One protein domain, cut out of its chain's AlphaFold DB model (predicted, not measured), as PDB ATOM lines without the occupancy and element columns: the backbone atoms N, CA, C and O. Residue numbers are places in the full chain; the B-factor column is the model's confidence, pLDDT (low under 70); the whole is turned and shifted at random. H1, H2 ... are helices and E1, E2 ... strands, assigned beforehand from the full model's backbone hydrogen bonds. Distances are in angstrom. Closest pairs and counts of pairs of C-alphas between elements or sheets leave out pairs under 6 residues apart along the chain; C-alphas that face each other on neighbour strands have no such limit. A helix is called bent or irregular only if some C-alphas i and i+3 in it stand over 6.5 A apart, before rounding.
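Overview. This is residues 94 to 176 of the 177 residues of an uncharacterized protein of Caenorhabditis elegans (UniProt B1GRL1). One strongly twisted antiparallel sheet of seven strands makes the body, with the long bent strand E7 joining the row E1, E2, E5, E6 to the hairpin E3 and E4. The short helix H1 only grazes the sheet. The printed part has 83 residues, in the order E1 H1 E2 E3 E4 E5 E6 E7, and the sheet runs E1 E2 E5 E6 E7 E3 E4. The class is mostly strand, with 41 residues, under half, in named elements. It is compact, with a radius of gyration of the C-alphas of 12.6 A and spans of 37 by 25 by 18 A.

Along the chain. E7, residues 166 to 175, is 23.8 A long and ends at C-alpha 175 (460.986, 340.704, 363.686). E3, residues 127 to 133, is 18.8 A long. E4 is residues 136 to 139, E6 157 to 159, E5 144 to 147 and E2 117 to 120. E1, residues 99 to 102, begins at C-alpha 99 (442.807, 349.411, 364.403). H1 is residues 104 to 108.

Arrangement. E7 bends by 71 degrees at residue 169; its pairing is staggered, residues 166 to 168 with E6 (N 159 and O 166, 2.8 A) and 168 to 175 with E3 (N 130 and O 172, 2.8 A). E3 and E4 form a hairpin, with N 133 and O 136 at 2.9 A. E5, E6 and E7 form a meander, each strand the antiparallel neighbour of the one before; N 158 and O 146 are 2.8 A apart. Beyond E5 come E2, with N 117 and O 147 at 2.8 A, and the edge strand E1, with N 101 and O 118 at 2.8 A. H1 grazes the sheet with residues 104 to 106; its closest C-alphas to E2 are Val 105 and Gly 118, 5.5 A. In H1 every O i to N i+4 pair is within hydrogen-bond range.

Size, cuts and confidence. The C-alphas farthest apart, Thr 126 and Gly 151, are 38.5 A apart. The printed part has no cut, and no link is long. Mean pLDDT of the printed part is 84.5; residues 104 to 108 and 141 to 143 are under 70.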
ATOM      1  N   ALA A  94     446.209 343.196 359.400       85.50
ATOM      2  CA  ALA A  94     445.279 342.354 360.144       85.50
ATOM      3  C   ALA A  94     445.979 341.509 361.225       85.50
ATOM      4  O   ALA A  94     445.494 341.415 362.349       85.50
ATOM      5  N   GLU A  95     447.145 340.938 360.914       86.97
ATOM      6  CA  GLU A  95     447.957 340.175 361.871       86.97
ATOM      7  C   GLU A  95     448.619 341.075 362.925       86.97
ATOM      8  O   GLU A  95     448.778 340.671 364.074       86.97
ATOM      9  N   ALA A  96     448.977 342.306 362.556       86.97
ATOM     10  CA  ALA A  96     449.535 343.317 363.452       86.97
ATOM     11  C   ALA A  96     448.500 343.942 364.410       86.97
ATOM     12  O   ALA A  96     448.848 344.807 365.217       86.97
ATOM     13  N   GLY A  97     447.225 343.553 364.299       85.21
ATOM     14  CA  GLY A  97     446.142 344.066 365.135       85.21
ATOM     15  C   GLY A  97     445.931 345.573 365.000       85.21
ATOM     16  O   GLY A  97     445.514 346.216 365.967       85.21
ATOM     17  N   ILE A  98     446.260 346.166 363.844       87.01
ATOM     18  CA  ILE A  98     446.077 347.604 363.670       87.01
ATOM     19  C   ILE A  98     444.592 347.943 363.592       87.01
ATOM     20  O   ILE A  98     443.829 347.341 362.837       87.01
ATOM     21  N   THR A  99     444.184 348.924 364.386       87.98
ATOM     22  CA  THR A  99     442.807 349.411 364.403       87.98
ATOM     23  C   THR A  99     442.803 350.908 364.176       87.98
ATOM     24  O   THR A  99     443.456 351.648 364.909       87.98
ATOM     25  N   TYR A 100     442.038 351.342 363.177       88.44
ATOM     26  CA  TYR A 100     441.795 352.746 362.871       88.44
ATOM     27  C   TYR A 100     440.467 353.184 363.466       88.44
ATOM     28  O   TYR A 100     439.465 352.481 363.337       88.44
ATOM     29  N   VAL A 101     440.441 354.352 364.097       87.59
ATOM     30  CA  VAL A 101     439.233 354.892 364.707       87.59
ATOM     31  C   VAL A 101     439.173 356.401 364.512       87.59
ATOM     32  O   VAL A 101     440.087 357.134 364.892       87.59
ATOM     33  N   LEU A 102     438.068 356.875 363.944       86.16
ATOM     34  CA  LEU A 102     437.804 358.297 363.762       86.16
ATOM     35  C   LEU A 102     437.298 358.918 365.071       86.16
ATOM     36  O   LEU A 102     436.363 358.406 365.684       86.16
ATOM     37  N   GLY A 103     437.916 360.011 365.527       78.72
ATOM     38  CA  GLY A 103     437.478 360.789 366.695       78.72
ATOM     39  C   GLY A 103     437.692 360.128 368.065       78.72
ATOM     40  O   GLY A 103     437.658 360.817 369.083       78.72
ATOM     41  N   PHE A 104     437.966 358.824 368.120       66.29
ATOM     42  CA  PHE A 104     438.137 358.077 369.371       66.29
ATOM     43  C   PHE A 104     439.427 358.416 370.107       66.29
ATOM     44  O   PHE A 104     439.448 358.424 371.337       66.29
ATOM     45  N   VAL A 105     440.500 358.745 369.388       66.07
ATOM     46  CA  VAL A 105     441.762 359.055 370.067       66.07
ATOM     47  C   VAL A 105     441.651 360.360 370.858       66.07
ATOM     48  O   VAL A 105     442.270 360.456 371.904       66.07
ATOM     49  N   ASN A 106     440.742 361.277 370.514       63.67
ATOM     50  CA  ASN A 106     440.445 362.430 371.375       63.67
ATOM     51  C   ASN A 106     439.703 362.062 372.665       63.67
ATOM     52  O   ASN A 106     439.839 362.761 373.665       63.67
ATOM     53  N   ALA A 107     438.921 360.977 372.660       63.73
ATOM     54  CA  ALA A 107     438.248 360.489 373.864       63.73
ATOM     55  C   ALA A 107     439.245 359.854 374.847       63.73
ATOM     56  O   ALA A 107     439.061 359.953 376.058       63.73
ATOM     57  N   LEU A 108     440.310 359.232 374.332       68.42
ATOM     58  CA  LEU A 108     441.405 358.702 375.147       68.42
ATOM     59  C   LEU A 108     442.440 359.772 375.515       68.42
ATOM     60  O   LEU A 108     442.996 359.743 376.610       68.42
ATOM     61  N   LEU A 109     442.704 360.709 374.605       70.68
ATOM     62  CA  LEU A 109     443.752 361.720 374.687       70.68
ATOM     63  C   LEU A 109     443.145 363.101 374.378       70.68
ATOM     64  O   LEU A 109     443.180 363.553 373.233       70.68
ATOM     65  N   PRO A 110     442.613 363.813 375.389       71.32
ATOM     66  CA  PRO A 110     441.867 365.065 375.199       71.32
ATOM     67  C   PRO A 110     442.719 366.234 374.680       71.32
ATOM     68  O   PRO A 110     442.200 367.313 374.412       71.32
ATOM     69  N   PHE A 111     444.032 366.039 374.565       72.32
ATOM     70  CA  PHE A 111     444.971 367.015 374.023       72.32
ATOM     71  C   PHE A 111     445.111 366.945 372.497       72.32
ATOM     72  O   PHE A 111     445.860 367.742 371.936       72.32
ATOM     73  N   LEU A 112     444.465 365.990 371.828       74.89
ATOM     74  CA  LEU A 112     444.518 365.869 370.375       74.89
ATOM     75  C   LEU A 112     443.398 366.672 369.684       74.89
ATOM     76  O   LEU A 112     442.341 366.908 370.279       74.89
ATOM     77  N   PRO A 113     443.610 367.120 368.431       73.09
ATOM     78  CA  PRO A 113     442.623 367.911 367.702       73.09
ATOM     79  C   PRO A 113     441.316 367.151 367.464       73.09
ATOM     80  O   PRO A 113     441.321 366.014 366.979       73.09
ATOM     81  N   ALA A 114     440.187 367.812 367.742       75.91
ATOM     82  CA  ALA A 114     438.841 367.299 367.486       75.91
ATOM     83  C   ALA A 114     438.710 366.733 366.055       75.91
ATOM     84  O   ALA A 114     439.121 367.371 365.092       75.91
ATOM     85  N   GLY A 115     438.136 365.533 365.916       81.53
ATOM     86  CA  GLY A 115     437.926 364.890 364.614       81.53
ATOM     87  C   GLY A 115     439.152 364.212 363.993       81.53
ATOM     88  O   GLY A 115     439.053 363.760 362.859       81.53
ATOM     89  N   SER A 116     440.279 364.098 364.700       86.97
ATOM     90  CA  SER A 116     441.436 363.354 364.187       86.97
ATOM     91  C   SER A 116     441.120 361.864 364.020       86.97
ATOM     92  O   SER A 116     440.493 361.235 364.883       86.97
ATOM     93  N   CYS A 117     441.591 361.294 362.916       90.34
ATOM     94  CA  CYS A 117     441.739 359.857 362.778       90.34
ATOM     95  C   CYS A 117     442.856 359.407 363.710       90.34
ATOM     96  O   CYS A 117     443.887 360.067 363.821       90.34
ATOM     97  N   GLY A 118     442.680 358.285 364.381       89.40
ATOM     98  CA  GLY A 118     443.752 357.712 365.163       89.40
ATOM     99  C   GLY A 118     443.849 356.220 364.973       89.40
ATOM    100  O   GLY A 118     442.924 355.570 364.493       89.40
ATOM    101  N   THR A 119     445.005 355.680 365.315       88.18
ATOM    102  CA  THR A 119     445.274 354.258 365.177       88.18
ATOM    103  C   THR A 119     446.021 353.747 366.387       88.18
ATOM    104  O   THR A 119     446.883 354.433 366.941       88.18
ATOM    105  N   THR A 120     445.695 352.526 366.779       87.07
ATOM    106  CA  THR A 120     446.456 351.746 367.750       87.07
ATOM    107  C   THR A 120     446.972 350.490 367.068       87.07
ATOM    108  O   THR A 120     446.357 349.987 366.125       87.07
ATOM    109  N   ILE A 121     448.125 350.005 367.517       86.92
ATOM    110  CA  ILE A 121     448.767 348.819 366.962       86.92
ATOM    111  C   ILE A 121     449.312 347.943 368.082       86.92
ATOM    112  O   ILE A 121     449.903 348.447 369.040       86.92
ATOM    113  N   VAL A 122     449.126 346.632 367.953       87.11
ATOM    114  CA  VAL A 122     449.603 345.642 368.920       87.11
ATOM    115  C   VAL A 122     450.351 344.554 368.163       87.11
ATOM    116  O   VAL A 122     449.768 343.589 367.681       87.11
ATOM    117  N   CYS A 123     451.667 344.723 368.059       89.48
ATOM    118  CA  CYS A 123     452.513 343.772 367.354       89.48
ATOM    119  C   CYS A 123     452.485 342.373 368.008       89.48
ATOM    120  O   CYS A 123     452.562 342.280 369.238       89.48
ATOM    121  N   PRO A 124     452.429 341.284 367.214       87.95
ATOM    122  CA  PRO A 124     452.529 339.914 367.709       87.95
ATOM    123  C   PRO A 124     453.799 339.659 368.527       87.95
ATOM    124  O   PRO A 124     454.859 340.220 368.230       87.95
ATOM    125  N   LEU A 125     453.721 338.737 369.497       83.69
ATOM    126  CA  LEU A 125     454.896 338.200 370.194       83.69
ATOM    127  C   LEU A 125     455.858 337.643 369.128       83.69
ATOM    128  O   LEU A 125     455.427 336.814 368.336       83.69
ATOM    129  N   THR A 126     457.117 338.103 369.113       86.98
ATOM    130  CA  THR A 126     458.199 337.942 368.090       86.98
ATOM    131  C   THR A 126     458.452 339.154 367.192       86.98
ATOM    132  O   THR A 126     459.500 339.220 366.549       86.98
ATOM    133  N   THR A 127     457.564 340.146 367.189       90.55
ATOM    134  CA  THR A 127     457.756 341.388 366.431       90.55
ATOM    135  C   THR A 127     457.757 342.605 367.350       90.55
ATOM    136  O   THR A 127     457.141 342.609 368.412       90.55
ATOM    137  N   ALA A 128     458.469 343.652 366.949       91.09
ATOM    138  CA  ALA A 128     458.493 344.950 367.600       91.09
ATOM    139  C   ALA A 128     458.022 346.027 366.625       91.09
ATOM    140  O   ALA A 128     458.330 345.987 365.432       91.09
ATOM    141  N   LEU A 129     457.299 347.013 367.149       92.26
ATOM    142  CA  LEU A 129     456.858 348.161 366.373       92.26
ATOM    143  C   LEU A 129     458.067 349.009 365.960       92.26
ATOM    144  O   LEU A 129     458.875 349.440 366.791       92.26
ATOM    145  N   ARG A 130     458.162 349.262 364.660       91.46
ATOM    146  CA  ARG A 130     459.111 350.174 364.040       91.46
ATOM    147  C   ARG A 130     458.338 351.313 363.402       91.46
ATOM    148  O   ARG A 130     457.403 351.087 362.634       91.46
ATOM    149  N   ILE A 131     458.728 352.534 363.737       91.67
ATOM    150  CA  ILE A 131     458.151 353.744 363.159       91.67
ATOM    151  C   ILE A 131     459.181 354.411 362.264       91.67
ATOM    152  O   ILE A 131     460.361 354.496 362.615       91.67
ATOM    153  N   LYS A 132     458.735 354.889 361.108       92.07
ATOM    154  CA  LYS A 132     459.566 355.640 360.178       92.07
ATOM    155  C   LYS A 132     459.291 357.124 360.357       92.07
ATOM    156  O   LYS A 132     458.246 357.614 359.942       92.07
ATOM    157  N   ILE A 133     460.228 357.834 360.969       88.48
ATOM    158  CA  ILE A 133     460.156 359.278 361.204       88.48
ATOM    159  C   ILE A 133     461.335 359.951 360.504       88.48
ATOM    160  O   ILE A 133     462.465 359.473 360.592       88.48
ATOM    161  N   LEU A 134     461.091 361.038 359.768       84.75
ATOM    162  CA  LEU A 134     462.148 361.796 359.071       84.75
ATOM    163  C   LEU A 134     463.085 360.912 358.209       84.75
ATOM    164  O   LEU A 134     464.291 361.139 358.134       84.75
ATOM    165  N   GLY A 135     462.545 359.849 357.602       82.91
ATOM    166  CA  GLY A 135     463.302 358.883 356.795       82.91
ATOM    167  C   GLY A 135     464.108 357.838 357.580       82.91
ATOM    168  O   GLY A 135     464.599 356.890 356.970       82.91
ATOM    169  N   SER A 136     464.196 357.954 358.906       87.96
ATOM    170  CA  SER A 136     464.855 356.984 359.787       87.96
ATOM    171  C   SER A 136     463.841 356.046 360.430       87.96
ATOM    172  O   SER A 136     462.746 356.457 360.808       87.96
ATOM    173  N   GLU A 137     464.211 354.780 360.577       89.78
ATOM    174  CA  GLU A 137     463.375 353.777 361.226       89.78
ATOM    175  C   GLU A 137     463.861 353.533 362.656       89.78
ATOM    176  O   GLU A 137     465.010 353.144 362.868       89.78
ATOM    177  N   ILE A 138     462.991 353.758 363.642       89.48
ATOM    178  CA  ILE A 138     463.323 353.614 365.064       89.48
ATOM    179  C   ILE A 138     462.370 352.634 365.764       89.48
ATOM    180  O   ILE A 138     461.202 352.523 365.382       89.48
ATOM    181  N   PRO A 139     462.845 351.890 366.781       87.39
ATOM    182  CA  PRO A 139     461.970 351.090 367.630       87.39
ATOM    183  C   PRO A 139     461.083 351.994 368.484       87.39
ATOM    184  O   PRO A 139     461.556 352.984 369.042       87.39
ATOM    185  N   ALA A 140     459.812 351.627 368.619       82.53
ATOM    186  CA  ALA A 140     458.844 352.389 369.393       82.53
ATOM    187  C   ALA A 140     458.014 351.426 370.263       82.53
ATOM    188  O   ALA A 140     457.306 350.586 369.713       82.53
ATOM    189  N   PRO A 141     458.074 351.484 371.606       69.69
ATOM    190  CA  PRO A 141     457.171 350.696 372.444       69.69
ATOM    191  C   PRO A 141     455.723 351.183 372.272       69.69
ATOM    192  O   PRO A 141     455.407 352.266 372.733       69.69
ATOM    193  N   VAL A 142     454.890 350.394 371.578       59.01
ATOM    194  CA  VAL A 142     453.417 350.488 371.428       59.01
ATOM    195  C   VAL A 142     452.842 351.912 371.473       59.01
ATOM    196  O   VAL A 142     452.669 352.517 372.529       59.01
ATOM    197  N   PHE A 143     452.479 352.418 370.296       68.69
ATOM    198  CA  PHE A 143     452.104 353.811 370.093       68.69
ATOM    199  C   PHE A 143     450.676 353.966 369.584       68.69
ATOM    200  O   PHE A 143     450.154 353.134 368.840       68.69
ATOM    201  N   TYR A 144     450.081 355.093 369.955       80.31
ATOM    202  CA  TYR A 144     449.037 355.707 369.156       80.31
ATOM    203  C   TYR A 144     449.703 356.555 368.067       80.31
ATOM    204  O   TYR A 144     450.729 357.195 368.307       80.31
ATOM    205  N   ALA A 145     449.111 356.577 366.880       88.86
ATOM    206  CA  ALA A 145     449.356 357.632 365.906       88.86
ATOM    207  C   ALA A 145     448.033 358.340 365.625       88.86
ATOM    208  O   ALA A 145     446.955 357.764 365.815       88.86
ATOM    209  N   TRP A 146     448.108 359.590 365.205       89.54
ATOM    210  CA  TRP A 146     446.941 360.396 364.880       89.54
ATOM    211  C   TRP A 146     447.176 361.163 363.587       89.54
ATOM    212  O   TRP A 146     448.312 361.446 363.221       89.54
ATOM    213  N   CYS A 147     446.102 361.462 362.877       91.49
ATOM    214  CA  CYS A 147     446.128 362.196 361.630       91.49
ATOM    215  C   CYS A 147     444.927 363.138 361.574       91.49
ATOM    216  O   CYS A 147     443.806 362.772 361.941       91.49
ATOM    217  N   GLU A 148     445.174 364.376 361.157       89.16
ATOM    218  CA  GLU A 148     444.127 365.386 361.050       89.16
ATOM    219  C   GLU A 148     443.236 365.082 359.839       89.16
ATOM    220  O   GLU A 148     443.717 364.870 358.728       89.16
ATOM    221  N   GLU A 149     441.918 365.083 360.037       88.63
ATOM    222  CA  GLU A 149     440.954 364.891 358.942       88.63
ATOM    223  C   GLU A 149     440.621 366.197 358.207       88.63
ATOM    224  O   GLU A 149     439.998 366.191 357.148       88.63
ATOM    225  N   SER A 150     441.008 367.341 358.772       88.25
ATOM    226  CA  SER A 150     440.702 368.663 358.231       88.25
ATOM    227  C   SER A 150     441.789 369.669 358.601       88.25
ATOM    228  O   SER A 150     442.570 369.433 359.516       88.25
ATOM    229  N   GLY A 151     441.833 370.798 357.893       86.45
ATOM    230  CA  GLY A 151     442.835 371.843 358.110       86.45
ATOM    231  C   GLY A 151     444.056 371.718 357.198       86.45
ATOM    232  O   GLY A 151     444.092 370.919 356.266       86.45
ATOM    233  N   ALA A 152     445.064 372.556 357.449       86.24
ATOM    234  CA  ALA A 152     446.251 372.660 356.595       86.24
ATOM    235  C   ALA A 152     447.175 371.430 356.658       86.24
ATOM    236  O   ALA A 152     448.020 371.263 355.784       86.24
ATOM    237  N   LYS A 153     447.027 370.591 357.689       87.91
ATOM    238  CA  LYS A 153     447.817 369.371 357.911       87.91
ATOM    239  C   LYS A 153     446.990 368.097 357.712       87.91
ATOM    240  O   LYS A 153     447.391 367.025 358.162       87.91
ATOM    241  N   ALA A 154     445.835 368.218 357.052       90.12
ATOM    242  CA  ALA A 154     444.970 367.081 356.800       90.12
ATOM    243  C   ALA A 154     445.706 365.992 356.004       90.12
ATOM    244  O   ALA A 154     446.393 366.290 355.025       90.12
ATOM    245  N   GLY A 155     445.558 364.738 356.423       91.21
ATOM    246  CA  GLY A 155     446.186 363.587 355.769       91.21
ATOM    247  C   GLY A 155     447.617 363.265 356.221       91.21
ATOM    248  O   GLY A 155     448.181 362.275 355.752       91.21
ATOM    249  N   ILE A 156     448.204 364.050 357.130       91.60
ATOM    250  CA  ILE A 156     449.543 363.790 357.678       91.60
ATOM    251  C   ILE A 156     449.424 363.034 359.000       91.60
ATOM    252  O   ILE A 156     448.697 363.445 359.905       91.60
ATOM    253  N   TRP A 157     450.172 361.935 359.120       92.11
ATOM    254  CA  TRP A 157     450.262 361.167 360.355       92.11
ATOM    255  C   TRP A 157     451.320 361.730 361.293       92.11
ATOM    256  O   TRP A 157     452.430 362.072 360.890       92.11
ATOM    257  N   TYR A 158     450.982 361.748 362.573       90.07
ATOM    258  CA  TYR A 158     451.833 362.194 363.655       90.07
ATOM    259  C   TYR A 158     451.864 361.164 364.780       90.07
ATOM    260  O   TYR A 158     450.899 360.443 365.046       90.07
ATOM    261  N   THR A 159     452.991 361.133 365.475       86.53
ATOM    262  CA  THR A 159     453.132 360.523 366.795       86.53
ATOM    263  C   THR A 159     453.457 361.601 367.829       86.53
ATOM    264  O   THR A 159     453.819 362.729 367.484       86.53
ATOM    265  N   GLY A 160     453.312 361.263 369.109       81.33
ATOM    266  CA  GLY A 160     453.485 362.196 370.216       81.33
ATOM    267  C   GLY A 160     452.261 363.078 370.459       81.33
ATOM    268  O   GLY A 160     451.145 362.777 370.036       81.33
ATOM    269  N   THR A 161     452.473 364.171 371.189       78.22
ATOM    270  CA  THR A 161     451.392 365.072 371.613       78.22
ATOM    271  C   THR A 161     451.160 366.183 370.596       78.22
ATOM    272  O   THR A 161     452.032 366.479 369.784       78.22
ATOM    273  N   TRP A 162     450.027 366.879 370.697       75.15
ATOM    274  CA  TRP A 162     449.773 368.104 369.930       75.15
ATOM    275  C   TRP A 162     450.874 369.174 370.083       75.15
ATOM    276  O   TRP A 162     451.129 369.930 369.149       75.15
ATOM    277  N   LEU A 163     451.547 369.241 371.239       79.82
ATOM    278  CA  LEU A 163     452.624 370.209 371.491       79.82
ATOM    279  C   LEU A 163     453.951 369.809 370.835       79.82
ATOM    280  O   LEU A 163     454.797 370.662 370.579       79.82
ATOM    281  N   THR A 164     454.139 368.515 370.586       85.18
ATOM    282  CA  THR A 164     455.366 367.937 370.030       85.18
ATOM    283  C   THR A 164     455.035 366.887 368.964       85.18
ATOM    284  O   THR A 164     455.395 365.717 369.125       85.18
ATOM    285  N   PRO A 165     454.332 367.272 367.878       85.92
ATOM    286  CA  PRO A 165     453.964 366.336 366.831       85.92
ATOM    287  C   PRO A 165     455.214 365.939 366.052       85.92
ATOM    288  O   PRO A 165     455.932 366.790 365.523       85.92
ATOM    289  N   ILE A 166     455.468 364.639 365.969       88.16
ATOM    290  CA  ILE A 166     456.534 364.085 365.135       88.16
ATOM    291  C   ILE A 166     455.867 363.434 363.935       88.16
ATOM    292  O   ILE A 166     455.064 362.520 364.100       88.16
ATOM    293  N   GLU A 167     456.186 363.917 362.738       91.52
ATOM    294  CA  GLU A 167     455.633 363.373 361.499       91.52
ATOM    295  C   GLU A 167     456.056 361.916 361.302       91.52
ATOM    296  O   GLU A 167     457.239 361.562 361.396       91.52
ATOM    297  N   LEU A 168     455.062 361.083 361.025       90.53
ATOM    298  CA  LEU A 168     455.190 359.657 360.824       90.53
ATOM    299  C   LEU A 168     454.964 359.335 359.348       90.53
ATOM    300  O   LEU A 168     453.912 359.625 358.788       90.53
ATOM    301  N   VAL A 169     455.949 358.693 358.729       91.99
ATOM    302  CA  VAL A 169     455.886 358.273 357.325       91.99
ATOM    303  C   VAL A 169     455.155 356.940 357.198       91.99
ATOM    304  O   VAL A 169     454.294 356.774 356.342       91.99
ATOM    305  N   SER A 170     455.516 355.980 358.046       92.17
ATOM    306  CA  SER A 170     454.884 354.665 358.101       92.17
ATOM    307  C   SER A 170     455.169 353.990 359.435       92.17
ATOM    308  O   SER A 170     456.092 354.368 360.167       92.17
ATOM    309  N   LEU A 171     454.381 352.970 359.747       92.08
ATOM    310  CA  LEU A 171     454.626 352.079 360.870       92.08
ATOM    311  C   LEU A 171     454.501 350.622 360.420       92.08
ATOM    312  O   LEU A 171     453.678 350.297 359.569       92.08
ATOM    313  N   ALA A 172     455.324 349.749 360.989       93.20
ATOM    314  CA  ALA A 172     455.305 348.321 360.704       93.20
ATOM    315  C   ALA A 172     455.734 347.537 361.942       93.20
ATOM    316  O   ALA A 172     456.615 347.968 362.688       93.20
ATOM    317  N   CYS A 173     455.155 346.361 362.152       92.64
ATOM    318  CA  CYS A 173     455.738 345.398 363.078       92.64
ATOM    319  C   CYS A 173     456.867 344.666 362.355       92.64
ATOM    320  O   CYS A 173     456.666 344.182 361.249       92.64
ATOM    321  N   LYS A 174     458.056 344.572 362.948       92.25
ATOM    322  CA  LYS A 174     459.182 343.834 362.360       92.25
ATOM    323  C   LYS A 174     459.768 342.824 363.341       92.25
ATOM    324  O   LYS A 174     459.673 343.051 364.543       92.25
ATOM    325  N   PRO A 175     460.379 341.735 362.860       89.18
ATOM    326  CA  PRO A 175     460.986 340.704 363.686       89.18
ATOM    327  C   PRO A 175     461.972 341.277 364.693       89.18
ATOM    328  O   PRO A 175     462.758 342.177 364.386       89.18
ATOM    329  N   ILE A 176     461.929 340.732 365.901       86.41
ATOM    330  CA  ILE A 176     462.961 340.940 366.909       86.41
ATOM    331  C   ILE A 176     464.068 339.932 366.584       86.41
ATOM    332  O   ILE A 176     463.993 338.779 367.006       86.41
TER     333      ILE A 176